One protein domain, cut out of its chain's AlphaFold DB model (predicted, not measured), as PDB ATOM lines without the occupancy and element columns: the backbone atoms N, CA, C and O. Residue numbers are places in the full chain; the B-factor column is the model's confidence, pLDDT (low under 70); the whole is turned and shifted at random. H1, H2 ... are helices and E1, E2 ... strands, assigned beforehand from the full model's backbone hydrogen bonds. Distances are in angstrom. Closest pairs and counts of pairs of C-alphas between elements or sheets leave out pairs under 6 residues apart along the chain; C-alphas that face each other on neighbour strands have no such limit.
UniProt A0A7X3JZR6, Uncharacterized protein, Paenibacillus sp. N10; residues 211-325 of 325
ATOM      1  N   GLN A 211      56.426  27.800 -37.170       68.25
ATOM      2  CA  GLN A 211      56.972  27.091 -38.335       68.25
ATOM      3  C   GLN A 211      57.348  25.632 -38.021       68.25
ATOM      4  O   GLN A 211      58.467  25.195 -38.290       68.25
ATOM      5  N   HIS A 212      56.429  24.890 -37.416       73.25
ATOM      6  CA  HIS A 212      56.564  23.483 -37.081       73.25
ATOM      7  C   HIS A 212      55.590  22.653 -37.912       73.25
ATOM      8  O   HIS A 212      54.755  23.185 -38.636       73.25
ATOM      9  N   GLN A 213      55.736  21.333 -37.843       75.81
ATOM     10  CA  GLN A 213      54.818  20.422 -38.510       75.81
ATOM     11  C   GLN A 213      53.417  20.591 -37.911       75.81
ATOM     12  O   GLN A 213      53.197  20.248 -36.745       75.81
ATOM     13  N   SER A 214      52.505  21.126 -38.719       85.25
ATOM     14  CA  SER A 214      51.110  21.329 -38.345       85.25
ATOM     15  C   SER A 214      50.199  20.285 -38.996       85.25
ATOM     16  O   SER A 214      50.391  19.914 -40.156       85.25
ATOM     17  N   GLU A 215      49.175  19.850 -38.269       87.94
ATOM     18  CA  GLU A 215      48.129  18.949 -38.755       87.94
ATOM     19  C   GLU A 215      46.750  19.563 -38.491       87.94
ATOM     20  O   GLU A 215      46.512  20.127 -37.425       87.94
ATOM     21  N   GLU A 216      45.831  19.465 -39.455       91.38
ATOM     22  CA  GLU A 216      44.438  19.875 -39.244       91.38
ATOM     23  C   GLU A 216      43.619  18.704 -38.704       91.38
ATOM     24  O   GLU A 216      43.426  17.699 -39.399       91.38
ATOM     25  N   ILE A 217      43.110  18.828 -37.484       92.50
ATOM     26  CA  ILE A 217      42.487  17.721 -36.762       92.50
ATOM     27  C   ILE A 217      41.246  18.225 -36.034       92.50
ATOM     28  O   ILE A 217      41.319  19.197 -35.303       92.50
ATOM     29  N   ASP A 218      40.118  17.541 -36.216       92.81
ATOM     30  CA  ASP A 218      38.942  17.679 -35.348       92.81
ATOM     31  C   ASP A 218      39.176  16.798 -34.110       92.81
ATOM     32  O   ASP A 218      39.081  15.565 -34.187       92.81
ATOM     33  N   LEU A 219      39.647  17.413 -33.019       92.62
ATOM     34  CA  LEU A 219      40.151  16.679 -31.854       92.62
ATOM     35  C   LEU A 219      39.039  16.068 -30.997       92.62
ATOM     36  O   LEU A 219      39.271  15.028 -30.375       92.62
ATOM     37  N   ASP A 220      37.863  16.693 -30.956       90.50
ATOM     38  CA  ASP A 220      36.735  16.280 -30.112       90.50
ATOM     39  C   ASP A 220      35.494  15.824 -30.901       90.50
ATOM     40  O   ASP A 220      34.523  15.338 -30.309       90.50
ATOM     41  N   GLY A 221      35.559  15.857 -32.234       88.94
ATOM     42  CA  GLY A 221      34.534  15.345 -33.139       88.94
ATOM     43  C   GLY A 221      33.346  16.291 -33.316       88.94
ATOM     44  O   GLY A 221      32.254  15.821 -33.663       88.94
ATOM     45  N   ASP A 222      33.510  17.584 -33.035       88.69
ATOM     46  CA  ASP A 222      32.439  18.580 -33.135       88.69
ATOM     47  C   ASP A 222      32.262  19.155 -34.559       88.69
ATOM     48  O   ASP A 222      31.311  19.903 -34.828       88.69
ATOM     49  N   GLY A 223      33.118  18.740 -35.498       87.88
ATOM     50  CA  GLY A 223      33.143  19.191 -36.886       87.88
ATOM     51  C   GLY A 223      33.973  20.455 -37.119       87.88
ATOM     52  O   GLY A 223      34.094  20.877 -38.275       87.88
ATOM     53  N   GLN A 224      34.539  21.056 -36.072       88.62
ATOM     54  CA  GLN A 224      35.531  22.121 -36.149       88.62
ATOM     55  C   GLN A 224      36.922  21.515 -36.019       88.62
ATOM     56  O   GLN A 224      37.187  20.663 -35.185       88.62
ATOM     57  N   LYS A 225      37.835  21.958 -36.876       91.69
ATOM     58  CA  LYS A 225      39.222  21.509 -36.804       91.69
ATOM     59  C   LYS A 225      40.039  22.474 -35.960       91.69
ATOM     60  O   LYS A 225      39.933  23.692 -36.120       91.69
ATOM     61  N   GLU A 226      40.939  21.926 -35.167       93.19
ATOM     62  CA  GLU A 226      42.128  22.595 -34.677       93.19
ATOM     63  C   GLU A 226      43.291  22.421 -35.657       93.19
ATOM     64  O   GLU A 226      43.433  21.407 -36.342       93.19
ATOM     65  N   LEU A 227      44.173  23.414 -35.688       93.38
ATOM     66  CA  LEU A 227      45.511  23.259 -36.234       93.38
ATOM     67  C   LEU A 227      46.458  22.892 -35.090       93.38
ATOM     68  O   LEU A 227      46.741  23.720 -34.215       93.38
ATOM     69  N   VAL A 228      46.943  21.655 -35.105       93.06
ATOM     70  CA  VAL A 228      47.771  21.083 -34.045       93.06
ATOM     71  C   VAL A 228      49.236  21.070 -34.455       93.06
ATOM     72  O   VAL A 228      49.576  20.565 -35.521       93.06
ATOM     73  N   GLU A 229      50.112  21.597 -33.603       90.44
ATOM     74  CA  GLU A 229      51.558  21.636 -33.838       90.44
ATOM     75  C   GLU A 229      52.271  20.836 -32.739       90.44
ATOM     76  O   GLU A 229      52.141  21.132 -31.547       90.44
ATOM     77  N   ASN A 230      53.024  19.803 -33.124       87.38
ATOM     78  CA  ASN A 230      53.835  19.013 -32.192       87.38
ATOM     79  C   ASN A 230      55.230  19.644 -32.049       87.38
ATOM     80  O   ASN A 230      56.084  19.486 -32.923       87.38
ATOM     81  N   HIS A 231      55.502  20.303 -30.922       86.31
ATOM     82  CA  HIS A 231      56.788  20.945 -30.636       86.31
ATOM     83  C   HIS A 231      57.666  20.061 -29.739       86.31
ATOM     84  O   HIS A 231      57.905  20.357 -28.566       86.31
ATOM     85  N   LEU A 232      58.154  18.947 -30.291       78.06
ATOM     86  CA  LEU A 232      58.982  17.976 -29.557       78.06
ATOM     87  C   LEU A 232      60.381  18.500 -29.189       78.06
ATOM     88  O   LEU A 232      61.024  17.956 -28.290       78.06
ATOM     89  N   ASP A 233      60.875  19.502 -29.912       75.81
ATOM     90  CA  ASP A 233      62.210  20.092 -29.787       75.81
ATOM     91  C   ASP A 233      62.231  21.424 -29.017       75.81
ATOM     92  O   ASP A 233      63.309  21.953 -28.727       75.81
ATOM     93  N   TRP A 234      61.061  21.950 -28.646       76.19
ATOM     94  CA  TRP A 234      60.948  23.123 -27.785       76.19
ATOM     95  C   TRP A 234      61.294  22.820 -26.334       76.19
ATOM     96  O   TRP A 234      61.325  21.676 -25.885       76.19
ATOM     97  N   VAL A 235      61.566  23.884 -25.579       74.75
ATOM     98  CA  VAL A 235      61.854  23.799 -24.149       74.75
ATOM     99  C   VAL A 235      60.964  24.806 -23.407       74.75
ATOM    100  O   VAL A 235      61.274  25.998 -23.442       74.75
ATOM    101  N   PRO A 236      59.902  24.348 -22.714       75.81
ATOM    102  CA  PRO A 236      59.462  22.951 -22.614       75.81
ATOM    103  C   PRO A 236      58.790  22.444 -23.906       75.81
ATOM    104  O   PRO A 236      58.204  23.248 -24.629       75.81
ATOM    105  N   PRO A 237      58.839  21.130 -24.196       84.88
ATOM    106  CA  PRO A 237      58.069  20.552 -25.291       84.88
ATOM    107  C   PRO A 237      56.573  20.763 -25.082       84.88
ATOM    108  O   PRO A 237      56.086  20.662 -23.952       84.88
ATOM    109  N   ALA A 238      55.848  21.000 -26.169       90.00
ATOM    110  CA  ALA A 238      54.427  21.310 -26.119       90.00
ATOM    111  C   ALA A 238      53.680  20.737 -27.324       90.00
ATOM    112  O   ALA A 238      54.250  20.526 -28.395       90.00
ATOM    113  N   VAL A 239      52.378  20.536 -27.147       92.50
ATOM    114  CA  VAL A 239      51.430  20.451 -28.260       92.50
ATOM    115  C   VAL A 239      50.678  21.772 -28.297       92.50
ATOM    116  O   VAL A 239      50.027  22.127 -27.312       92.50
ATOM    117  N   HIS A 240      50.784  22.519 -29.392       93.50
ATOM    118  CA  HIS A 240      49.987  23.727 -29.586       93.50
ATOM    119  C   HIS A 240      48.688  23.392 -30.293       93.50
ATOM    120  O   HIS A 240      48.684  22.682 -31.294       93.50
ATOM    121  N   LEU A 241      47.595  23.935 -29.768       94.19
ATOM    122  CA  LEU A 241      46.255  23.812 -30.317       94.19
ATOM    123  C   LEU A 241      45.816  25.199 -30.767       94.19
ATOM    124  O   LEU A 241      45.528  26.060 -29.932       94.19
ATOM    125  N   ASN A 242      45.797  25.429 -32.077       94.25
ATOM    126  CA  ASN A 242      45.351  26.686 -32.659       94.25
ATOM    127  C   ASN A 242      43.928  26.520 -33.192       94.25
ATOM    128  O   ASN A 242      43.642  25.559 -33.904       94.25
ATOM    129  N   ARG A 243      43.043  27.465 -32.884       93.56
ATOM    130  CA  ARG A 243      41.658  27.442 -33.367       93.56
ATOM    131  C   ARG A 243      41.137  28.835 -33.649       93.56
ATOM    132  O   ARG A 243      41.684  29.831 -33.174       93.56
ATOM    133  N   TRP A 244      40.059  28.899 -34.412       93.31
ATOM    134  CA  TRP A 244      39.329  30.134 -34.632       93.31
ATOM    135  C   TRP A 244      38.347  30.404 -33.488       93.31
ATOM    136  O   TRP A 244      37.536  29.547 -33.139       93.31
ATOM    137  N   ASN A 245      38.379  31.614 -32.928       92.00
ATOM    138  CA  ASN A 245      37.401  32.065 -31.946       92.00
ATOM    139  C   ASN A 245      36.394  33.013 -32.613       92.00
ATOM    140  O   ASN A 245      36.701  34.171 -32.914       92.00
ATOM    141  N   ALA A 246      35.170  32.522 -32.818       89.94
ATOM    142  CA  ALA A 246      34.105  33.267 -33.489       89.94
ATOM    143  C   ALA A 246      33.645  34.519 -32.716       89.94
ATOM    144  O   ALA A 246      33.275  35.515 -33.343       89.94
ATOM    145  N   ASP A 247      33.710  34.502 -31.381       90.44
ATOM    146  CA  ASP A 247      33.283  35.625 -30.538       90.44
ATOM    147  C   ASP A 247      34.256  36.803 -30.640       90.44
ATOM    148  O   ASP A 247      33.847  37.963 -30.724       90.44
ATOM    149  N   THR A 248      35.558  36.505 -30.648       90.25
ATOM    150  CA  THR A 248      36.617  37.526 -30.705       90.25
ATOM    151  C   THR A 248      37.127  37.797 -32.121       90.25
ATOM    152  O   THR A 248      37.871  38.755 -32.327       90.25
ATOM    153  N   LYS A 249      36.683  37.011 -33.111       89.31
ATOM    154  CA  LYS A 249      37.066  37.103 -34.528       89.31
ATOM    155  C   LYS A 249      38.581  37.106 -34.756       89.31
ATOM    156  O   LYS A 249      39.100  37.873 -35.581       89.31
ATOM    157  N   GLN A 250      39.268  36.210 -34.065       91.56
ATOM    158  CA  GLN A 250      40.708  36.003 -34.180       91.56
ATOM    159  C   GLN A 250      41.052  34.528 -33.963       91.56
ATOM    160  O   GLN A 250      40.290  33.787 -33.337       91.56
ATOM    161  N   PHE A 251      42.210  34.112 -34.469       93.56
ATOM    162  CA  PHE A 251      42.790  32.846 -34.049       93.56
ATOM    163  C   PHE A 251      43.301  32.961 -32.614       93.56
ATOM    164  O   PHE A 251      43.737  34.023 -32.172       93.56
ATOM    165  N   GLU A 252      43.258  31.856 -31.891       94.69
ATOM    166  CA  GLU A 252      43.803  31.732 -30.548       94.69
ATOM    167  C   GLU A 252      44.567  30.418 -30.413       94.69
ATOM    168  O   GLU A 252      44.287  29.446 -31.119       94.69
ATOM    169  N   ARG A 253      45.531  30.393 -29.497       94.31
ATOM    170  CA  ARG A 253      46.378  29.237 -29.221       94.31
ATOM    171  C   ARG A 253      46.318  28.863 -27.755       94.31
ATOM    172  O   ARG A 253      46.453  29.725 -26.890       94.31
ATOM    173  N   ALA A 254      46.213  27.571 -27.493       93.31
ATOM    174  CA  ALA A 254      46.571  26.982 -26.213       93.31
ATOM    175  C   ALA A 254      47.799  26.079 -26.372       93.31
ATOM    176  O   ALA A 254      48.032  25.527 -27.448       93.31
ATOM    177  N   ALA A 255      48.558  25.910 -25.294       91.75
ATOM    178  CA  ALA A 255      49.660  24.963 -25.223       91.75
ATOM    179  C   ALA A 255      49.347  23.870 -24.198       91.75
ATOM    180  O   ALA A 255      48.817  24.141 -23.119       91.75
ATOM    181  N   VAL A 256      49.682  22.629 -24.542       90.12
ATOM    182  CA  VAL A 256      49.692  21.499 -23.610       90.12
ATOM    183  C   VAL A 256      51.129  21.273 -23.157       90.12
ATOM    184  O   VAL A 256      51.879  20.514 -23.779       90.12
ATOM    185  N   ASP A 257      51.506  21.987 -22.101       86.62
ATOM    186  CA  ASP A 257      52.862  22.103 -21.567       86.62
ATOM    187  C   ASP A 257      52.882  22.035 -20.019       86.62
ATOM    188  O   ASP A 257      51.968  21.491 -19.391       86.62
ATOM    189  N   ASN A 258      53.936  22.571 -19.385       81.44
ATOM    190  CA  ASN A 258      54.063  22.626 -17.922       81.44
ATOM    191  C   ASN A 258      52.896  23.347 -17.226       81.44
ATOM    192  O   ASN A 258      52.497  22.918 -16.141       81.44
ATOM    193  N   ASP A 259      52.354  24.411 -17.814       81.69
ATOM    194  CA  ASP A 259      51.308  25.206 -17.171       81.69
ATOM    195  C   ASP A 259      49.990  24.424 -17.178       81.69
ATOM    196  O   ASP A 259      49.317  24.308 -16.149       81.69
ATOM    197  N   ALA A 260      49.661  23.781 -18.305       81.75
ATOM    198  CA  ALA A 260      48.502  22.888 -18.403       81.75
ATOM    199  C   ALA A 260      48.577  21.739 -17.377       81.75
ATOM    200  O   ALA A 260      47.580  21.359 -16.757       81.75
ATOM    201  N   ALA A 261      49.776  21.216 -17.142       78.44
ATOM    202  CA  ALA A 261      50.014  20.158 -16.170       78.44
ATOM    203  C   ALA A 261      49.883  20.602 -14.716       78.44
ATOM    204  O   ALA A 261      49.374  19.853 -13.874       78.44
ATOM    205  N   GLU A 262      50.344  21.814 -14.408       79.38
ATOM    206  CA  GLU A 262      50.165  22.427 -13.098       79.38
ATOM    207  C   GLU A 262      48.680  22.648 -12.806       79.38
ATOM    208  O   GLU A 262      48.216  22.283 -11.724       79.38
ATOM    209  N   MET A 263      47.906  23.124 -13.789       78.25
ATOM    210  CA  MET A 263      46.451  23.281 -13.662       78.25
ATOM    211  C   MET A 263      45.738  21.958 -13.357       78.25
ATOM    212  O   MET A 263      44.738  21.946 -12.639       78.25
ATOM    213  N   MET A 264      46.264  20.833 -13.848       75.12
ATOM    214  CA  MET A 264      45.760  19.495 -13.517       75.12
ATOM    215  C   MET A 264      46.396  18.894 -12.254       75.12
ATOM    216  O   MET A 264      46.123  17.745 -11.905       75.12
ATOM    217  N   GLY A 265      47.260  19.623 -11.546       73.88
ATOM    218  CA  GLY A 265      47.955  19.127 -10.361       73.88
ATOM    219  C   GLY A 265      48.794  17.878 -10.644       73.88
ATOM    220  O   GLY A 265      48.794  16.949  -9.833       73.88
ATOM    221  N   LEU A 266      49.433  17.812 -11.816       71.31
ATOM    222  CA  LEU A 266      50.342  16.732 -12.220       71.31
ATOM    223  C   LEU A 266      51.825  17.092 -12.027       71.31
ATOM    224  O   LEU A 266      52.675  16.208 -12.047       71.31
ATOM    225  N   ASN A 267      52.128  18.374 -11.796       63.47
ATOM    226  CA  ASN A 267      53.481  18.934 -11.857       63.47
ATOM    227  C   ASN A 267      54.188  19.131 -10.502       63.47
ATOM    228  O   ASN A 267      55.195  19.829 -10.448       63.47
ATOM    229  N   GLN A 268      53.714  18.543  -9.394       55.62
ATOM    230  CA  GLN A 268      54.255  18.907  -8.070       55.62
ATOM    231  C   GLN A 268      55.755  18.583  -7.877       55.62
ATOM    232  O   GLN A 268      56.386  19.230  -7.047       55.62
ATOM    233  N   GLU A 269      56.353  17.682  -8.673       58.62
ATOM    234  CA  GLU A 269      57.799  17.365  -8.617       58.62
ATOM    235  C   GLU A 269      58.471  17.116  -9.988       58.62
ATOM    236  O   GLU A 269      59.670  16.847 -10.054       58.62
ATOM    237  N   ASN A 270      57.731  17.224 -11.097       60.16
ATOM    238  CA  ASN A 270      58.124  16.685 -12.400       60.16
ATOM    239  C   ASN A 270      58.027  17.756 -13.498       60.16
ATOM    240  O   ASN A 270      56.937  18.219 -13.804       60.16
ATOM    241  N   THR A 271      59.153  18.156 -14.098       71.31
ATOM    242  CA  THR A 271      59.158  19.035 -15.281       71.31
ATOM    243  C   THR A 271      58.782  18.240 -16.523       71.31
ATOM    244  O   THR A 271      59.315  17.153 -16.745       71.31
ATOM    245  N   VAL A 272      57.924  18.810 -17.361       73.69
ATOM    246  CA  VAL A 272      57.526  18.230 -18.643       73.69
ATOM    247  C   VAL A 272      58.724  18.062 -19.542       73.69
ATOM    248  O   VAL A 272      59.396  19.031 -19.899       73.69
ATOM    249  N   THR A 273      58.975  16.817 -19.920       78.44
ATOM    250  CA  THR A 273      60.035  16.462 -20.865       78.44
ATOM    251  C   THR A 273      59.489  16.052 -22.220       78.44
ATOM    252  O   THR A 273      60.275  15.891 -23.153       78.44
ATOM    253  N   HIS A 274      58.173  15.855 -22.336       84.44
ATOM    254  CA  HIS A 274      57.504  15.607 -23.604       84.44
ATOM    255  C   HIS A 274      56.000  15.877 -23.540       84.44
ATOM    256  O   HIS A 274      55.350  15.669 -22.515       84.44
ATOM    257  N   SER A 275      55.472  16.279 -24.690       89.06
ATOM    258  CA  SER A 275      54.052  16.386 -25.003       89.06
ATOM    259  C   SER A 275      53.902  15.958 -26.464       89.06
ATOM    260  O   SER A 275      54.705  16.380 -27.299       89.06
ATOM    261  N   TYR A 276      52.983  15.045 -26.767       89.94
ATOM    262  CA  TYR A 276      52.882  14.425 -28.090       89.94
ATOM    263  C   TYR A 276      51.450  13.998 -28.407       89.94
ATOM    264  O   TYR A 276      50.841  13.245 -27.648       89.94
ATOM    265  N   LEU A 277      50.930  14.444 -29.550       92.75
ATOM    266  CA  LEU A 277      49.654  13.975 -30.080       92.75
ATOM    267  C   LEU A 277      49.825  12.635 -30.815       92.75
ATOM    268  O   LEU A 277      50.710  12.488 -31.657       92.75
ATOM    269  N   PHE A 278      48.936  11.679 -30.551       91.56
ATOM    270  CA  PHE A 278      48.839  10.415 -31.281       91.56
ATOM    271  C   PHE A 278      47.380   9.977 -31.443       91.56
ATOM    272  O   PHE A 278      46.489  10.453 -30.741       91.56
ATOM    273  N   GLN A 279      47.138   9.030 -32.351       91.38
ATOM    274  CA  GLN A 279      45.820   8.431 -32.548       91.38
ATOM    275  C   GLN A 279      45.807   6.969 -32.078       91.38
ATOM    276  O   GLN A 279      46.684   6.182 -32.441       91.38
ATOM    277  N   GLU A 280      44.799   6.574 -31.302       90.06
ATOM    278  CA  GLU A 280      44.551   5.176 -30.930       90.06
ATOM    279  C   GLU A 280      43.047   4.879 -30.977       90.06
ATOM    280  O   GLU A 280      42.255   5.570 -30.344       90.06
ATOM    281  N   LYS A 281      42.648   3.819 -31.701       88.12
ATOM    282  CA  LYS A 281      41.235   3.401 -31.853       88.12
ATOM    283  C   LYS A 281      40.327   4.564 -32.283       88.12
ATOM    284  O   LYS A 281      39.304   4.818 -31.653       88.12
ATOM    285  N   ASP A 282      40.754   5.272 -33.327       86.19
ATOM    286  CA  ASP A 282      40.061   6.422 -33.923       86.19
ATOM    287  C   ASP A 282      39.873   7.626 -32.984       86.19
ATOM    288  O   ASP A 282      39.109   8.537 -33.289       86.19
ATOM    289  N   LYS A 283      40.593   7.665 -31.856       90.12
ATOM    290  CA  LYS A 283      40.604   8.794 -30.926       90.12
ATOM    291  C   LYS A 283      41.951   9.489 -30.924       90.12
ATOM    292  O   LYS A 283      42.987   8.825 -30.868       90.12
ATOM    293  N   TRP A 284      41.913  10.814 -30.928       93.62
ATOM    294  CA  TRP A 284      43.086  11.646 -30.714       93.62
ATOM    295  C   TRP A 284      43.373  11.773 -29.224       93.62
ATOM    296  O   TRP A 284      42.489  12.046 -28.414       93.62
ATOM    297  N   LEU A 285      44.624  11.518 -28.867       94.12
ATOM    298  CA  LEU A 285      45.101  11.497 -27.499       94.12
ATOM    299  C   LEU A 285      46.396  12.284 -27.419       94.12
ATOM    300  O   LEU A 285      47.265  12.174 -28.282       94.12
ATOM    301  N   ILE A 286      46.541  13.050 -26.348       92.88
ATOM    302  CA  ILE A 286      47.778  13.753 -26.041       92.88
ATOM    303  C   ILE A 286      48.474  12.977 -24.927       92.88
ATOM    304  O   ILE A 286      47.946  12.843 -23.819       92.88
ATOM    305  N   GLU A 287      49.644  12.424 -25.235       90.62
ATOM    306  CA  GLU A 287      50.574  11.925 -24.232       90.62
ATOM    307  C   GLU A 287      51.365  13.098 -23.675       90.62
ATOM    308  O   GLU A 287      51.896  13.928 -24.407       90.62
ATOM    309  N   PHE A 288      51.499  13.112 -22.363       85.62
ATOM    310  CA  PHE A 288      52.255  14.108 -21.641       85.62
ATOM    311  C   PHE A 288      53.069  13.414 -20.559       85.62
ATOM    312  O   PHE A 288      52.539  12.521 -19.898       85.62
ATOM    313  N   GLY A 289      54.313  13.820 -20.311       79.31
ATOM    314  CA  GLY A 289      55.088  13.176 -19.256       79.31
ATOM    315  C   GLY A 289      56.383  13.853 -18.831       79.31
ATOM    316  O   GLY A 289      56.830  14.862 -19.385       79.31
ATOM    317  N   ALA A 290      56.976  13.250 -17.803       75.62
ATOM    318  CA  ALA A 290      58.246  13.626 -17.208       75.62
ATOM    319  C   ALA A 290      59.149  12.389 -17.107       75.62
ATOM    320  O   ALA A 290      58.924  11.474 -16.310       75.62
ATOM    321  N   GLY A 291      60.180  12.359 -17.946       67.81
ATOM    322  CA  GLY A 291      61.009  11.184 -18.188       67.81
ATOM    323  C   GLY A 291      60.236  10.015 -18.810       67.81
ATOM    324  O   GLY A 291      59.090  10.141 -19.233       67.81
ATOM    325  N   ASP A 292      60.874   8.845 -18.839       64.06
ATOM    326  CA  ASP A 292      60.307   7.647 -19.476       64.06
ATOM    327  C   ASP A 292      59.267   6.919 -18.594       64.06
ATOM    328  O   ASP A 292      58.493   6.098 -19.084       64.06
ATOM    329  N   ASN A 293      59.242   7.209 -17.288       66.25
ATOM    330  CA  ASN A 293      58.486   6.433 -16.294       66.25
ATOM    331  C   ASN A 293      57.173   7.086 -15.848       66.25
ATOM    332  O   ASN A 293      56.348   6.415 -15.230       66.25
ATOM    333  N   PHE A 294      56.977   8.375 -16.129       74.88
ATOM    334  CA  PHE A 294      55.744   9.075 -15.802       74.88
ATOM    335  C   PHE A 294      55.170   9.709 -17.057       74.88
ATOM    336  O   PHE A 294      55.761  10.622 -17.630       74.88
ATOM    337  N   HIS A 295      53.997   9.238 -17.453       83.94
ATOM    338  CA  HIS A 295      53.198   9.883 -18.472       83.94
ATOM    339  C   HIS A 295      51.713   9.698 -18.169       83.94
ATOM    340  O   HIS A 295      51.289   8.706 -17.569       83.94
ATOM    341  N   VAL A 296      50.928  10.679 -18.584       87.50
ATOM    342  CA  VAL A 296      49.472  10.653 -18.574       87.50
ATOM    343  C   VAL A 296      48.963  10.799 -19.999       87.50
ATOM    344  O   VAL A 296      49.635  11.351 -20.869       87.50
ATOM    345  N   PHE A 297      47.754  10.303 -20.218       91.00
ATOM    346  CA  PHE A 297      47.053  10.421 -21.485       91.00
ATOM    347  C   PHE A 297      45.856  11.330 -21.293       91.00
ATOM    348  O   PHE A 297      45.178  11.245 -20.265       91.00
ATOM    349  N   MET A 298      45.608  12.194 -22.265       92.19
ATOM    350  CA  MET A 298      44.537  13.175 -22.205       92.19
ATOM    351  C   MET A 298      43.726  13.154 -23.491       92.19
ATOM    352  O   MET A 298      44.287  13.032 -24.579       92.19
ATOM    353  N   GLU A 299      42.417  13.306 -23.350       93.38
ATOM    354  CA  GLU A 299      41.534  13.692 -24.446       93.38
ATOM    355  C   GLU A 299      41.272  15.199 -24.358       93.38
ATOM    356  O   GLU A 299      41.202  15.774 -23.264       93.38
ATOM    357  N   TYR A 300      41.130  15.829 -25.520       92.94
ATOM    358  CA  TYR A 300      40.683  17.206 -25.647       92.94
ATOM    359  C   TYR A 300      39.178  17.218 -25.918       92.94
ATOM    360  O   TYR A 300      38.700  16.438 -26.732       92.94
ATOM    361  N   HIS A 301      38.450  18.087 -25.217       91.00
ATOM    362  CA  HIS A 301      37.008  18.284 -25.366       91.00
ATOM    363  C   HIS A 301      36.672  19.760 -25.156       91.00
ATOM    364  O   HIS A 301      36.708  20.249 -24.022       91.00
ATOM    365  N   ASN A 302      36.342  20.474 -26.232       85.56
ATOM    366  CA  ASN A 302      35.884  21.863 -26.249       85.56
ATOM    367  C   ASN A 302      36.727  22.792 -25.352       85.56
ATOM    368  O   ASN A 302      36.250  23.378 -24.371       85.56
ATOM    369  N   GLY A 303      38.025  22.880 -25.647       86.38
ATOM    370  CA  GLY A 303      38.966  23.716 -24.895       86.38
ATOM    371  C   GLY A 303      39.366  23.170 -23.519       86.38
ATOM    372  O   GLY A 303      40.003  23.888 -22.745       86.38
ATOM    373  N   LYS A 304      38.998  21.932 -23.174       90.62
ATOM    374  CA  LYS A 304      39.388  21.280 -21.916       90.62
ATOM    375  C   LYS A 304      40.212  20.037 -22.185       90.62
ATOM    376  O   LYS A 304      39.924  19.288 -23.108       90.62
ATOM    377  N   LEU A 305      41.184  19.792 -21.318       91.75
ATOM    378  CA  LEU A 305      41.872  18.513 -21.239       91.75
ATOM    379  C   LEU A 305      41.254  17.674 -20.134       91.75
ATOM    380  O   LEU A 305      40.983  18.177 -19.038       91.75
ATOM    381  N   GLN A 306      41.066  16.392 -20.417       91.56
ATOM    382  CA  GLN A 306      40.632  15.405 -19.444       91.56
ATOM    383  C   GLN A 306      41.568  14.204 -19.480       91.56
ATOM    384  O   GLN A 306      41.798  13.614 -20.533       91.56
ATOM    385  N   THR A 307      42.097  13.818 -18.321       90.31
ATOM    386  CA  THR A 307      42.934  12.621 -18.216       90.31
ATOM    387  C   THR A 307      42.112  11.367 -18.496       90.31
ATOM    388  O   THR A 307      41.017  11.219 -17.946       90.31
ATOM    389  N   VAL A 308      42.677  10.418 -19.238       90.88
ATOM    390  CA  VAL A 308      42.047   9.128 -19.533       90.88
ATOM    391  C   VAL A 308      42.881   7.942 -19.057       90.88
ATOM    392  O   VAL A 308      44.108   7.899 -19.179       90.88
ATOM    393  N   ASP A 309      42.189   6.939 -18.519       89.06
ATOM    394  CA  ASP A 309      42.796   5.698 -18.051       89.06
ATOM    395  C   ASP A 309      42.884   4.682 -19.200       89.06
ATOM    396  O   ASP A 309      41.966   3.901 -19.444       89.06
ATOM    397  N   LEU A 310      43.989   4.703 -19.952       88.31
ATOM    398  CA  LEU A 310      44.227   3.693 -20.989       88.31
ATOM    399  C   LEU A 310      44.643   2.338 -20.386       88.31
ATOM    400  O   LEU A 310      45.467   2.335 -19.470       88.31
ATOM    401  N   PRO A 311      44.181   1.189 -20.920       86.50
ATOM    402  CA  PRO A 311      44.637  -0.132 -20.473       86.50
ATOM    403  C   PRO A 311      46.140  -0.381 -20.676       86.50
ATOM    404  O   PRO A 311      46.766  -1.071 -19.877       86.50
ATOM    405  N   ASP A 312      46.719   0.165 -21.750       87.62
ATOM    406  CA  ASP A 312      48.155   0.100 -22.031       87.62
ATOM    407  C   ASP A 312      48.820   1.415 -21.603       87.62
ATOM    408  O   ASP A 312      48.583   2.460 -22.212       87.62
ATOM    409  N   LYS A 313      49.661   1.332 -20.565       86.25
ATOM    410  CA  LYS A 313      50.406   2.438 -19.941       86.25
ATOM    411  C   LYS A 313      51.826   2.612 -20.483       86.25
ATOM    412  O   LYS A 313      52.700   3.071 -19.759       86.25
ATOM    413  N   ARG A 314      52.121   2.139 -21.692       87.81
ATOM    414  CA  ARG A 314      53.422   2.384 -22.332       87.81
ATOM    415  C   ARG A 314      53.419   3.740 -23.028       87.81
ATOM    416  O   ARG A 314      52.449   4.084 -23.699       87.81
ATOM    417  N   SER A 315      54.532   4.465 -22.940       86.81
ATOM    418  CA  SER A 315      54.712   5.711 -23.688       86.81
ATOM    419  C   SER A 315      54.670   5.427 -25.193       86.81
ATOM    420  O   SER A 315      55.426   4.597 -25.707       86.81
ATOM    421  N   ARG A 316      53.788   6.127 -25.906       88.62
ATOM    422  CA  ARG A 316      53.673   6.064 -27.367       88.62
ATOM    423  C   ARG A 316      54.826   6.801 -28.024       88.62
ATOM    424  O   ARG A 316      55.345   6.330 -29.033       88.62
ATOM    425  N   LEU A 317      55.294   7.889 -27.416       85.44
ATOM    426  CA  LEU A 317      56.494   8.579 -27.881       85.44
ATOM    427  C   LEU A 317      57.746   7.692 -27.772       85.44
ATOM    428  O   LEU A 317      58.583   7.688 -28.678       85.44
ATOM    429  N   ALA A 318      57.888   6.917 -26.691       84.62
ATOM    430  CA  ALA A 318      58.991   5.966 -26.551       84.62
ATOM    431  C   ALA A 318      58.898   4.829 -27.580       84.62
ATOM    432  O   ALA A 318      59.910   4.479 -28.191       84.62
ATOM    433  N   ASP A 319      57.701   4.285 -27.811       86.75
ATOM    434  CA  ASP A 319      57.469   3.274 -28.850       86.75
ATOM    435  C   ASP A 319      57.825   3.823 -30.246       86.75
ATOM    436  O   ASP A 319      58.538   3.156 -30.998       86.75
ATOM    437  N   LEU A 320      57.432   5.065 -30.561       83.25
ATOM    438  CA  LEU A 320      57.779   5.743 -31.816       83.25
ATOM    439  C   LEU A 320      59.298   5.904 -31.983       83.25
ATOM    440  O   LEU A 320      59.842   5.619 -33.048       83.25
ATOM    441  N   ARG A 321      60.007   6.322 -30.925       82.69
ATOM    442  CA  ARG A 321      61.472   6.503 -30.944       82.69
ATOM    443  C   ARG A 321      62.240   5.188 -31.098       82.69
ATOM    444  O   ARG A 321      63.345   5.197 -31.639       82.69
ATOM    445  N   ASN A 322      61.679   4.087 -30.601       83.44
ATOM    446  CA  ASN A 322      62.296   2.760 -30.618       83.44
ATOM    447  C   ASN A 322      61.842   1.887 -31.794       83.44
ATOM    448  O   ASN A 322      62.354   0.775 -31.957       83.44
ATOM    449  N   ALA A 323      60.891   2.355 -32.607       78.88
ATOM    450  CA  ALA A 323      60.443   1.635 -33.785       78.88
ATOM    451  C   ALA A 323      61.633   1.405 -34.741       78.88
ATOM    452  O   ALA A 323      62.409   2.333 -34.993       78.88
ATOM    453  N   PRO A 324      61.823   0.174 -35.259       63.22
ATOM    454  CA  PRO A 324      62.870  -0.085 -36.232       63.22
ATOM    455  C   PRO A 324      62.622   0.786 -37.464       63.22
ATOM    456  O   PRO A 324      61.533   0.729 -38.042       63.22
ATOM    457  N   LYS A 325      63.633   1.592 -37.799       51.44
ATOM    458  CA  LYS A 325      63.719   2.336 -39.055       51.44
ATOM    459  C   LYS A 325      63.828   1.354 -40.215       51.44
ATOM    460  O   LYS A 325      64.673   0.431 -40.102       51.44
TER     461      LYS A 325
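What this domain is: This is residues 211 to 325 of the 325 residues of an uncharacterized protein of Paenibacillus sp. N10 (UniProt A0A7X3JZR6). Two strongly twisted antiparallel sheets of four strands each, E1 to E4 and E5 to E8, make a sandwich, only partly face to face, with E2 and E3 meeting E5 where the sheets come together. The short helix H1 lies on the way from the first sheet to the second, and H2 follows the second sheet, with residues 319 to 325 sticking out free. The printed part has 115 residues, with eight named strands and two named helices in the order E1 E2 E3 E4 H1 E5 E6 E7 E8 H2; the class is mostly strand. It is compact, with a radius of gyration of the C-alphas of 14.1 A and spans of 41 by 33 by 29 A.

How they stand to each other: E1, residues 214 to 217, and E2, residues 226 to 231, form a hairpin, with N 215 and O 228 2.9 A apart. E2 and E3, residues 238 to 245, form the next hairpin, with N 229 and O 240 at 2.9 A. E3 and E4, residues 250 to 256, form a third, with N 241 and O 254 at 2.8 A. These strands are a meander, each the antiparallel neighbour of the one before, and its edge strands are E1 and E4. H1, residues 258 to 263, is not on this sheet. The second meander is E5, residues 274 to 280, E6, residues 283 to 290, E7, residues 294 to 301, and E8, residues 304 to 308. N 276 and O 287 of E5 and E6 are 2.8 A apart, N 286 and O 298 of E6 and E7 2.9 A, and N 299 and O 306 of E7 and E8 2.9 A. In the sandwich, two sheets face to face, the strands of the one stand at 28 degrees to those of the other. E3 and E5 touch, their closest C-alphas being those of Ala 238 and Ser 275, 5.1 A apart. E2 and E5 touch at the C-alphas of Asn 230 and Tyr 276, 6.2 A apart. E1 and E8 are apart. H1 only grazes the second sheet, with residues 258 to 261. H2, residues 316 to 322, only grazes it too, with residues 316 to 317. In H1 and H2 every O i to N i+4 pair is within hydrogen-bond range.

Where its parts are: E1 begins at C-alpha 214 (51.110, 21.329, -38.345). E3 is 21.0 A long from first to last C-alpha, E4 20.1 A, E6 22.9 A and E7 23.0 A. E5 begins at C-alpha 274 (57.504, 15.607, -23.604), and H2 ends at C-alpha 322 (62.296, 2.760, -30.618).

The domain as a whole: The C-alphas farthest apart are those of Asp 247 and Pro 324, 46.7 A. The printed part has no cut, and no link is long. Residues 211, 267 to 270, 291 to 293 and 324 to 325 have pLDDT under 70; the mean of the printed part is 84.7.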